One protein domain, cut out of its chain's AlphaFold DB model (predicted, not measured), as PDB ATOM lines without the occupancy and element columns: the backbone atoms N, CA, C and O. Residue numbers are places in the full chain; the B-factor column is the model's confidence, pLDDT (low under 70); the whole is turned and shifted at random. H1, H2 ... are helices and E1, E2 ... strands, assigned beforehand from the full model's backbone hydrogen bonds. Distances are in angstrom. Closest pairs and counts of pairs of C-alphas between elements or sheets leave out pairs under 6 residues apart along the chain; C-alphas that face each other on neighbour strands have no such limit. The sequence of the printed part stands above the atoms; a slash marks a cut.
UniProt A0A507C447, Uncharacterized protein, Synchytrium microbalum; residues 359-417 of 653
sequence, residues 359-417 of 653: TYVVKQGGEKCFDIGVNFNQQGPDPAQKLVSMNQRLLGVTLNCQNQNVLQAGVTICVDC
ATOM      1  N   THR A 359      19.690  17.165  13.665       94.81
ATOM      2  CA  THR A 359      20.591  17.864  14.570       94.81
ATOM      3  C   THR A 359      21.649  18.639  13.791       94.81
ATOM      4  O   THR A 359      22.046  18.270  12.685       94.81
ATOM      5  N   TYR A 360      22.118  19.727  14.386       95.75
ATOM      6  CA  TYR A 360      23.236  20.529  13.917       95.75
ATOM      7  C   TYR A 360      24.340  20.512  14.967       95.75
ATOM      8  O   TYR A 360      24.075  20.716  16.152       95.75
ATOM      9  N   VAL A 361      25.577  20.282  14.535       95.38
ATOM     10  CA  VAL A 361      26.759  20.434  15.388       95.38
ATOM     11  C   VAL A 361      27.355  21.803  15.105       95.38
ATOM     12  O   VAL A 361      27.790  22.054  13.980       95.38
ATOM     13  N   VAL A 362      27.382  22.664  16.120       94.25
ATOM     14  CA  VAL A 362      27.951  24.017  16.037       94.25
ATOM     15  C   VAL A 362      29.406  23.911  15.590       94.25
ATOM     16  O   VAL A 362      30.232  23.285  16.257       94.25
ATOM     17  N   LYS A 363      29.726  24.465  14.421       88.94
ATOM     18  CA  LYS A 363      30.999  24.201  13.728       88.94
ATOM     19  C   LYS A 363      32.134  25.054  14.262       88.94
ATOM     20  O   LYS A 363      33.287  24.627  14.242       88.94
ATOM     21  N   GLN A 364      31.826  26.271  14.695       85.31
ATOM     22  CA  GLN A 364      32.810  27.245  15.149       85.31
ATOM     23  C   GLN A 364      32.303  27.945  16.405       85.31
ATOM     24  O   GLN A 364      31.111  28.209  16.541       85.31
ATOM     25  N   GLY A 365      33.225  28.274  17.314       78.88
ATOM     26  CA  GLY A 365      32.926  29.193  18.405       78.88
ATOM     27  C   GLY A 365      32.678  30.559  17.784       78.88
ATOM     28  O   GLY A 365      33.617  31.231  17.374       78.88
ATOM     29  N   GLY A 366      31.415  30.924  17.632       83.00
ATOM     30  CA  GLY A 366      31.000  32.208  17.060       83.00
ATOM     31  C   GLY A 366      29.549  32.228  16.591       83.00
ATOM     32  O   GLY A 366      28.970  33.303  16.472       83.00
ATOM     33  N   GLU A 367      28.957  31.061  16.327       93.31
ATOM     34  CA  GLU A 367      27.610  30.984  15.759       93.31
ATOM     35  C   GLU A 367      26.557  31.414  16.783       93.31
ATOM     36  O   GLU A 367      26.506  30.901  17.904       93.31
ATOM     37  N   LYS A 368      25.709  32.370  16.401       93.62
ATOM     38  CA  LYS A 368      24.619  32.858  17.247       93.62
ATOM     39  C   LYS A 368      23.379  32.001  17.028       93.62
ATOM     40  O   LYS A 368      23.087  31.593  15.905       93.62
ATOM     41  N   CYS A 369      22.592  31.793  18.083       93.88
ATOM     42  CA  CYS A 369      21.333  31.046  17.986       93.88
ATOM     43  C   CYS A 369      20.370  31.631  16.946       93.88
ATOM     44  O   CYS A 369      19.666  30.882  16.278       93.88
ATOM     45  N   PHE A 370      20.358  32.960  16.797       93.31
ATOM     46  CA  PHE A 370      19.540  33.644  15.800       93.31
ATOM     47  C   PHE A 370      19.923  33.225  14.377       93.31
ATOM     48  O   PHE A 370      19.059  32.792  13.619       93.31
ATOM     49  N   ASP A 371      21.217  33.273  14.044       93.94
ATOM     50  CA  ASP A 371      21.719  32.925  12.710       93.94
ATOM     51  C   ASP A 371      21.427  31.459  12.381       93.94
ATOM     52  O   ASP A 371      20.997  31.137  11.276       93.94
ATOM     53  N   ILE A 372      21.593  30.566  13.361       94.81
ATOM     54  CA  ILE A 372      21.219  29.158  13.207       94.81
ATOM     55  C   ILE A 372      19.710  29.030  12.985       94.81
ATOM     56  O   ILE A 372      19.298  28.383  12.028       94.81
ATOM     57  N   GLY A 373      18.878  29.658  13.819       93.62
ATOM     58  CA  GLY A 373      17.423  29.618  13.664       93.62
ATOM     59  C   GLY A 373      16.984  30.062  12.266       93.62
ATOM     60  O   GLY A 373      16.207  29.370  11.613       93.62
ATOM     61  N   VAL A 374      17.548  31.163  11.763       92.88
ATOM     62  CA  VAL A 374      17.288  31.670  10.409       92.88
ATOM     63  C   VAL A 374      17.770  30.693   9.330       92.88
ATOM     64  O   VAL A 374      17.012  30.377   8.412       92.88
ATOM     65  N   ASN A 375      18.984  30.153   9.444       94.00
ATOM     66  CA  ASN A 375      19.521  29.189   8.474       94.00
ATOM     67  C   ASN A 375      18.695  27.897   8.395       94.00
ATOM     68  O   ASN A 375      18.691  27.224   7.366       94.00
ATOM     69  N   PHE A 376      17.980  27.564   9.468       95.38
ATOM     70  CA  PHE A 376      17.067  26.428   9.538       95.38
ATOM     71  C   PHE A 376      15.593  26.850   9.473       95.38
ATOM     72  O   PHE A 376      14.741  26.163  10.019       95.38
ATOM     73  N   ASN A 377      15.274  27.946   8.775       94.81
ATOM     74  CA  ASN A 377      13.906  28.342   8.413       94.81
ATOM     75  C   ASN A 377      12.947  28.578   9.599       94.81
ATOM     76  O   ASN A 377      11.737  28.365   9.490       94.81
ATOM     77  N   GLN A 378      13.449  29.050  10.742       93.31
ATOM     78  CA  GLN A 378      12.585  29.542  11.818       93.31
ATOM     79  C   GLN A 378      11.932  30.879  11.425       93.31
ATOM     80  O   GLN A 378      12.611  31.799  10.966       93.31
ATOM     81  N   GLN A 379      10.614  30.993  11.634       91.56
ATOM     82  CA  GLN A 379       9.832  32.224  11.422       91.56
ATOM     83  C   GLN A 379       9.440  32.904  12.733       91.56
ATOM     84  O   GLN A 379       9.329  32.251  13.772       91.56
ATOM     85  N   GLY A 380       9.059  34.177  12.652       89.44
ATOM     86  CA  GLY A 380       8.484  34.947  13.756       89.44
ATOM     87  C   GLY A 380       9.463  35.959  14.343       89.44
ATOM     88  O   GLY A 380      10.576  36.079  13.859       89.44
ATOM     89  N   PRO A 381       9.073  36.718  15.372       86.12
ATOM     90  CA  PRO A 381       9.879  37.839  15.857       86.12
ATOM     91  C   PRO A 381      11.219  37.416  16.485       86.12
ATOM     92  O   PRO A 381      12.152  38.213  16.485       86.12
ATOM     93  N   ASP A 382      11.331  36.176  16.982       91.38
ATOM     94  CA  ASP A 382      12.540  35.676  17.647       91.38
ATOM     95  C   ASP A 382      12.874  34.209  17.278       91.38
ATOM     96  O   ASP A 382      12.497  33.263  17.981       91.38
ATOM     97  N   PRO A 383      13.599  33.992  16.162       91.81
ATOM     98  CA  PRO A 383      14.141  32.690  15.774       91.81
ATOM     99  C   PRO A 383      15.036  32.030  16.831       91.81
ATOM    100  O   PRO A 383      15.059  30.801  16.925       91.81
ATOM    101  N   ALA A 384      15.775  32.817  17.622       92.62
ATOM    102  CA  ALA A 384      16.689  32.286  18.628       92.62
ATOM    103  C   ALA A 384      15.909  31.641  19.775       92.62
ATOM    104  O   ALA A 384      16.217  30.517  20.170       92.62
ATOM    105  N   GLN A 385      14.863  32.309  20.263       90.00
ATOM    106  CA  GLN A 385      14.026  31.779  21.335       90.00
ATOM    107  C   GLN A 385      13.256  30.526  20.907       90.00
ATOM    108  O   GLN A 385      13.145  29.585  21.693       90.00
ATOM    109  N   LYS A 386      12.793  30.456  19.651       91.44
ATOM    110  CA  LYS A 386      12.193  29.228  19.101       91.44
ATOM    111  C   LYS A 386      13.183  28.067  19.055       91.44
ATOM    112  O   LYS A 386      12.838  26.935  19.385       91.44
ATOM    113  N   LEU A 387      14.437  28.346  18.701       93.38
ATOM    114  CA  LEU A 387      15.496  27.344  18.748       93.38
ATOM    115  C   LEU A 387      15.734  26.854  20.189       93.38
ATOM    116  O   LEU A 387      15.887  25.649  20.397       93.38
ATOM    117  N   VAL A 388      15.706  27.751  21.184       92.88
ATOM    118  CA  VAL A 388      15.810  27.393  22.611       92.88
ATOM    119  C   VAL A 388      14.647  26.509  23.051       92.88
ATOM    120  O   VAL A 388      14.888  25.432  23.596       92.88
ATOM    121  N   SER A 389      13.401  26.921  22.794       90.38
ATOM    122  CA  SER A 389      12.214  26.170  23.226       90.38
ATOM    123  C   SER A 389      12.167  24.777  22.601       90.38
ATOM    124  O   SER A 389      11.900  23.792  23.293       90.38
ATOM    125  N   MET A 390      12.524  24.675  21.320       93.19
ATOM    126  CA  MET A 390      12.562  23.409  20.598       93.19
ATOM    127  C   MET A 390      13.613  22.455  21.185       93.19
ATOM    128  O   MET A 390      13.324  21.277  21.397       93.19
ATOM    129  N   ASN A 391      14.816  22.950  21.487       93.81
ATOM    130  CA  ASN A 391      15.887  22.147  22.088       93.81
ATOM    131  C   ASN A 391      15.566  21.713  23.517       93.81
ATOM    132  O   ASN A 391      15.799  20.555  23.873       93.81
ATOM    133  N   GLN A 392      14.959  22.602  24.300       91.00
ATOM    134  CA  GLN A 392      14.493  22.275  25.640       91.00
ATOM    135  C   GLN A 392      13.441  21.164  25.587       91.00
ATOM    136  O   GLN A 392      13.507  20.212  26.361       91.00
ATOM    137  N   ARG A 393      12.495  21.247  24.646       90.44
ATOM    138  CA  ARG A 393      11.421  20.259  24.503       90.44
ATOM    139  C   ARG A 393      11.912  18.904  23.994       90.44
ATOM    140  O   ARG A 393      11.468  17.877  24.497       90.44
ATOM    141  N   LEU A 394      12.759  18.888  22.965       89.38
ATOM    142  CA  LEU A 394      13.106  17.654  22.245       89.38
ATOM    143  C   LEU A 394      14.345  16.967  22.800       89.38
ATOM    144  O   LEU A 394      14.406  15.744  22.815       89.38
ATOM    145  N   LEU A 395      15.326  17.741  23.262       90.12
ATOM    146  CA  LEU A 395      16.583  17.204  23.780       90.12
ATOM    147  C   LEU A 395      16.703  17.343  25.302       90.12
ATOM    148  O   LEU A 395      17.627  16.778  25.878       90.12
ATOM    149  N   GLY A 396      15.812  18.095  25.961       90.38
ATOM    150  CA  GLY A 396      15.985  18.455  27.372       90.38
ATOM    151  C   GLY A 396      17.179  19.385  27.603       90.38
ATOM    152  O   GLY A 396      17.673  19.476  28.724       90.38
ATOM    153  N   VAL A 397      17.678  20.038  26.544       89.50
ATOM    154  CA  VAL A 397      18.868  20.893  26.585       89.50
ATOM    155  C   VAL A 397      18.443  22.354  26.575       89.50
ATOM    156  O   VAL A 397      17.837  22.825  25.614       89.50
ATOM    157  N   THR A 398      18.831  23.090  27.615       90.06
ATOM    158  CA  THR A 398      18.654  24.541  27.667       90.06
ATOM    159  C   THR A 398      19.786  25.219  26.904       90.06
ATOM    160  O   THR A 398      20.949  25.149  27.306       90.06
ATOM    161  N   LEU A 399      19.459  25.892  25.802       91.62
ATOM    162  CA  LEU A 399      20.414  26.738  25.088       91.62
ATOM    163  C   LEU A 399      20.454  28.126  25.732       91.62
ATOM    164  O   LEU A 399      19.423  28.776  25.882       91.62
ATOM    165  N   ASN A 400      21.644  28.605  26.092       87.62
ATOM    166  CA  ASN A 400      21.814  29.976  26.569       87.62
ATOM    167  C   ASN A 400      22.001  30.922  25.374       87.62
ATOM    168  O   ASN A 400      23.122  31.140  24.918       87.62
ATOM    169  N   CYS A 401      20.892  31.465  24.874       86.31
ATOM    170  CA  CYS A 401      20.872  32.355  23.710       86.31
ATOM    171  C   CYS A 401      20.661  33.839  24.059       86.31
ATOM    172  O   CYS A 401      20.515  34.660  23.153       86.31
ATOM    173  N   GLN A 402      20.648  34.211  25.344       75.50
ATOM    174  CA  GLN A 402      20.488  35.614  25.741       75.50
ATOM    175  C   GLN A 402      21.719  36.448  25.328       75.50
ATOM    176  O   GLN A 402      22.844  35.957  25.356       75.50
ATOM    177  N   ASN A 403      21.519  37.711  24.934       60.44
ATOM    178  CA  ASN A 403      22.574  38.696  24.616       60.44
ATOM    179  C   ASN A 403      23.535  38.350  23.459       60.44
ATOM    180  O   ASN A 403      24.731  38.612  23.553       60.44
ATOM    181  N   GLN A 404      23.038  37.804  22.342       60.84
ATOM    182  CA  GLN A 404      23.881  37.399  21.199       60.84
ATOM    183  C   GLN A 404      24.925  36.327  21.553       60.84
ATOM    184  O   GLN A 404      25.953  36.225  20.871       60.84
ATOM    185  N   ASN A 405      24.676  35.542  22.607       67.69
ATOM    186  CA  ASN A 405      25.620  34.538  23.060       67.69
ATOM    187  C   ASN A 405      25.916  33.530  21.951       67.69
ATOM    188  O   ASN A 405      25.048  32.893  21.351       67.69
ATOM    189  N   VAL A 406      27.210  33.455  21.692       80.25
ATOM    190  CA  VAL A 406      27.863  32.530  20.796       80.25
ATOM    191  C   VAL A 406      27.724  31.122  21.366       80.25
ATOM    192  O   VAL A 406      28.136  30.865  22.500       80.25
ATOM    193  N   LEU A 407      27.185  30.197  20.578       90.00
ATOM    194  CA  LEU A 407      27.190  28.788  20.942       90.00
ATOM    195  C   LEU A 407      28.618  28.237  20.868       90.00
ATOM    196  O   LEU A 407      29.418  28.596  19.997       90.00
ATOM    197  N   GLN A 408      28.951  27.355  21.808       88.19
ATOM    198  CA  GLN A 408      30.250  26.693  21.824       88.19
ATOM    199  C   GLN A 408      30.352  25.704  20.658       88.19
ATOM    200  O   GLN A 408      29.409  24.962  20.375       88.19
ATOM    201  N   ALA A 409      31.516  25.662  20.007       92.88
ATOM    202  CA  ALA A 409      31.798  24.655  18.989       92.88
ATOM    203  C   ALA A 409      31.620  23.238  19.556       92.88
ATOM    204  O   ALA A 409      32.007  22.959  20.691       92.88
ATOM    205  N   GLY A 410      31.058  22.338  18.754       92.31
ATOM    206  CA  GLY A 410      30.810  20.943  19.116       92.31
ATOM    207  C   GLY A 410      29.483  20.689  19.833       92.31
ATOM    208  O   GLY A 410      29.093  19.528  19.960       92.31
ATOM    209  N   VAL A 411      28.750  21.726  20.258       92.19
ATOM    210  CA  VAL A 411      27.404  21.544  20.821       92.19
ATOM    211  C   VAL A 411      26.480  21.005  19.732       92.19
ATOM    212  O   VAL A 411      26.392  21.568  18.641       92.19
ATOM    213  N   THR A 412      25.798  19.901  20.032       94.69
ATOM    214  CA  THR A 412      24.759  19.342  19.166       94.69
ATOM    215  C   THR A 412      23.414  19.902  19.593       94.69
ATOM    216  O   THR A 412      23.018  19.745  20.745       94.69
ATOM    217  N   ILE A 413      22.719  20.539  18.663       95.44
ATOM    218  CA  ILE A 413      21.399  21.122  18.876       95.44
ATOM    219  C   ILE A 413      20.404  20.532  17.887       95.44
ATOM    220  O   ILE A 413      20.759  20.132  16.782       95.44
ATOM    221  N   CYS A 414      19.146  20.485  18.280       95.38
ATOM    222  CA  CYS A 414      18.035  20.212  17.403       95.38
ATOM    223  C   CYS A 414      17.733  21.445  16.554       95.38
ATOM    224  O   CYS A 414      17.683  22.555  17.082       95.38
ATOM    225  N   VAL A 415      17.545  21.258  15.254       94.06
ATOM    226  CA  VAL A 415      17.235  22.344  14.304       94.06
ATOM    227  C   VAL A 415      15.986  22.052  13.479       94.06
ATOM    228  O   VAL A 415      15.670  22.791  12.558       94.06
ATOM    229  N   ASP A 416      15.270  20.983  13.813       90.06
ATOM    230  CA  ASP A 416      14.072  20.541  13.118       90.06
ATOM    231  C   ASP A 416      13.121  19.863  14.113       90.06
ATOM    232  O   ASP A 416      13.554  19.237  15.079       90.06
ATOM    233  N   CYS A 417      11.822  19.940  13.858       82.56
ATOM    234  CA  CYS A 417      10.867  19.009  14.421       82.56
ATOM    235  C   CYS A 417       9.790  18.585  13.432       82.56
ATOM    236  O   CYS A 417       9.276  19.363  12.628       82.56
TER     237      CYS A 417
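What this domain is: This is residues 359 to 417 of the 653 residues of an uncharacterized protein of Synchytrium microbalum (UniProt A0A507C447). A tiny two-stranded sheet, E1 and E2, and a short helix, H1, lie toward opposite ends of a longer helix, H2, which runs from H1 toward the sheet and passes it on the E2 side. After H2 a long loop, residues 396 to 411, folds back toward the H1 end and then returns to the sheet as E2. The printed part has 59 residues, with two named strands and two named helices in the order E1, H1, H2, E2; the sheet is antiparallel, in the order E1 - E2. The class is mixed, helices and strands, although under half of the residues are in named elements. The whole is compact, with a radius of gyration of the C-alphas of 10.0 A, and rounded, spanning 25 by 21 by 18 A.

Where its parts are: Strand E1 is residues 359 to 361 and begins at C-alpha 359, at (20.591, 17.864, 14.570). Strand E2 is residues 412 to 414 and ends at C-alpha 414, at (18.035, 20.212, 17.403). Helix H2, residues 383 to 395, measures 17.6 A from its first to its last C-alpha; C-alpha 383 is at (14.141, 32.690, 15.774). Helix H1, residues 369 to 375, measures 9.9 A.

How they stand to each other: E1 and E2 are antiparallel neighbours, with 150 degrees between their directions. The C-alphas of Thr 359 and Cys 414 face each other at 4.5 A. N 360 and O 413 are within hydrogen-bond range at 2.8 A, and so are N 413 and O 360 at 2.9 A. The closest C-alphas of H2 and E2 are those of Asn 391 and Cys 414, 5.5 A apart. E1 and H2 are apart. H2 touches H1 with residues 383 to 387 alone; the closest C-alphas are those of Phe 370 and Ala 384, 4.2 A apart. The lines of H1 and H2 are about perpendicular, at 83 degrees. H1 and E2 are apart. In H1 and H2 every O i to N i+4 pair is within hydrogen-bond range.

The domain as a whole: The two C-alphas farthest apart are those of Pro 381 and Gly 410, 27.1 A. The first and last printed C-alphas, those of Thr 359 and Cys 417, are 9.8 A apart. The printed part has no cut. The link from H2 to E2 is long, with 16 residues, whose C-alphas lie 7 to 13 A from the mean of the C-alphas; the links from E1 to H1 and from H1 to H2 are short, with 7 residues each. The mean pLDDT of the printed part is 89.5, and residues 403 to 405, in the long link, are under 70.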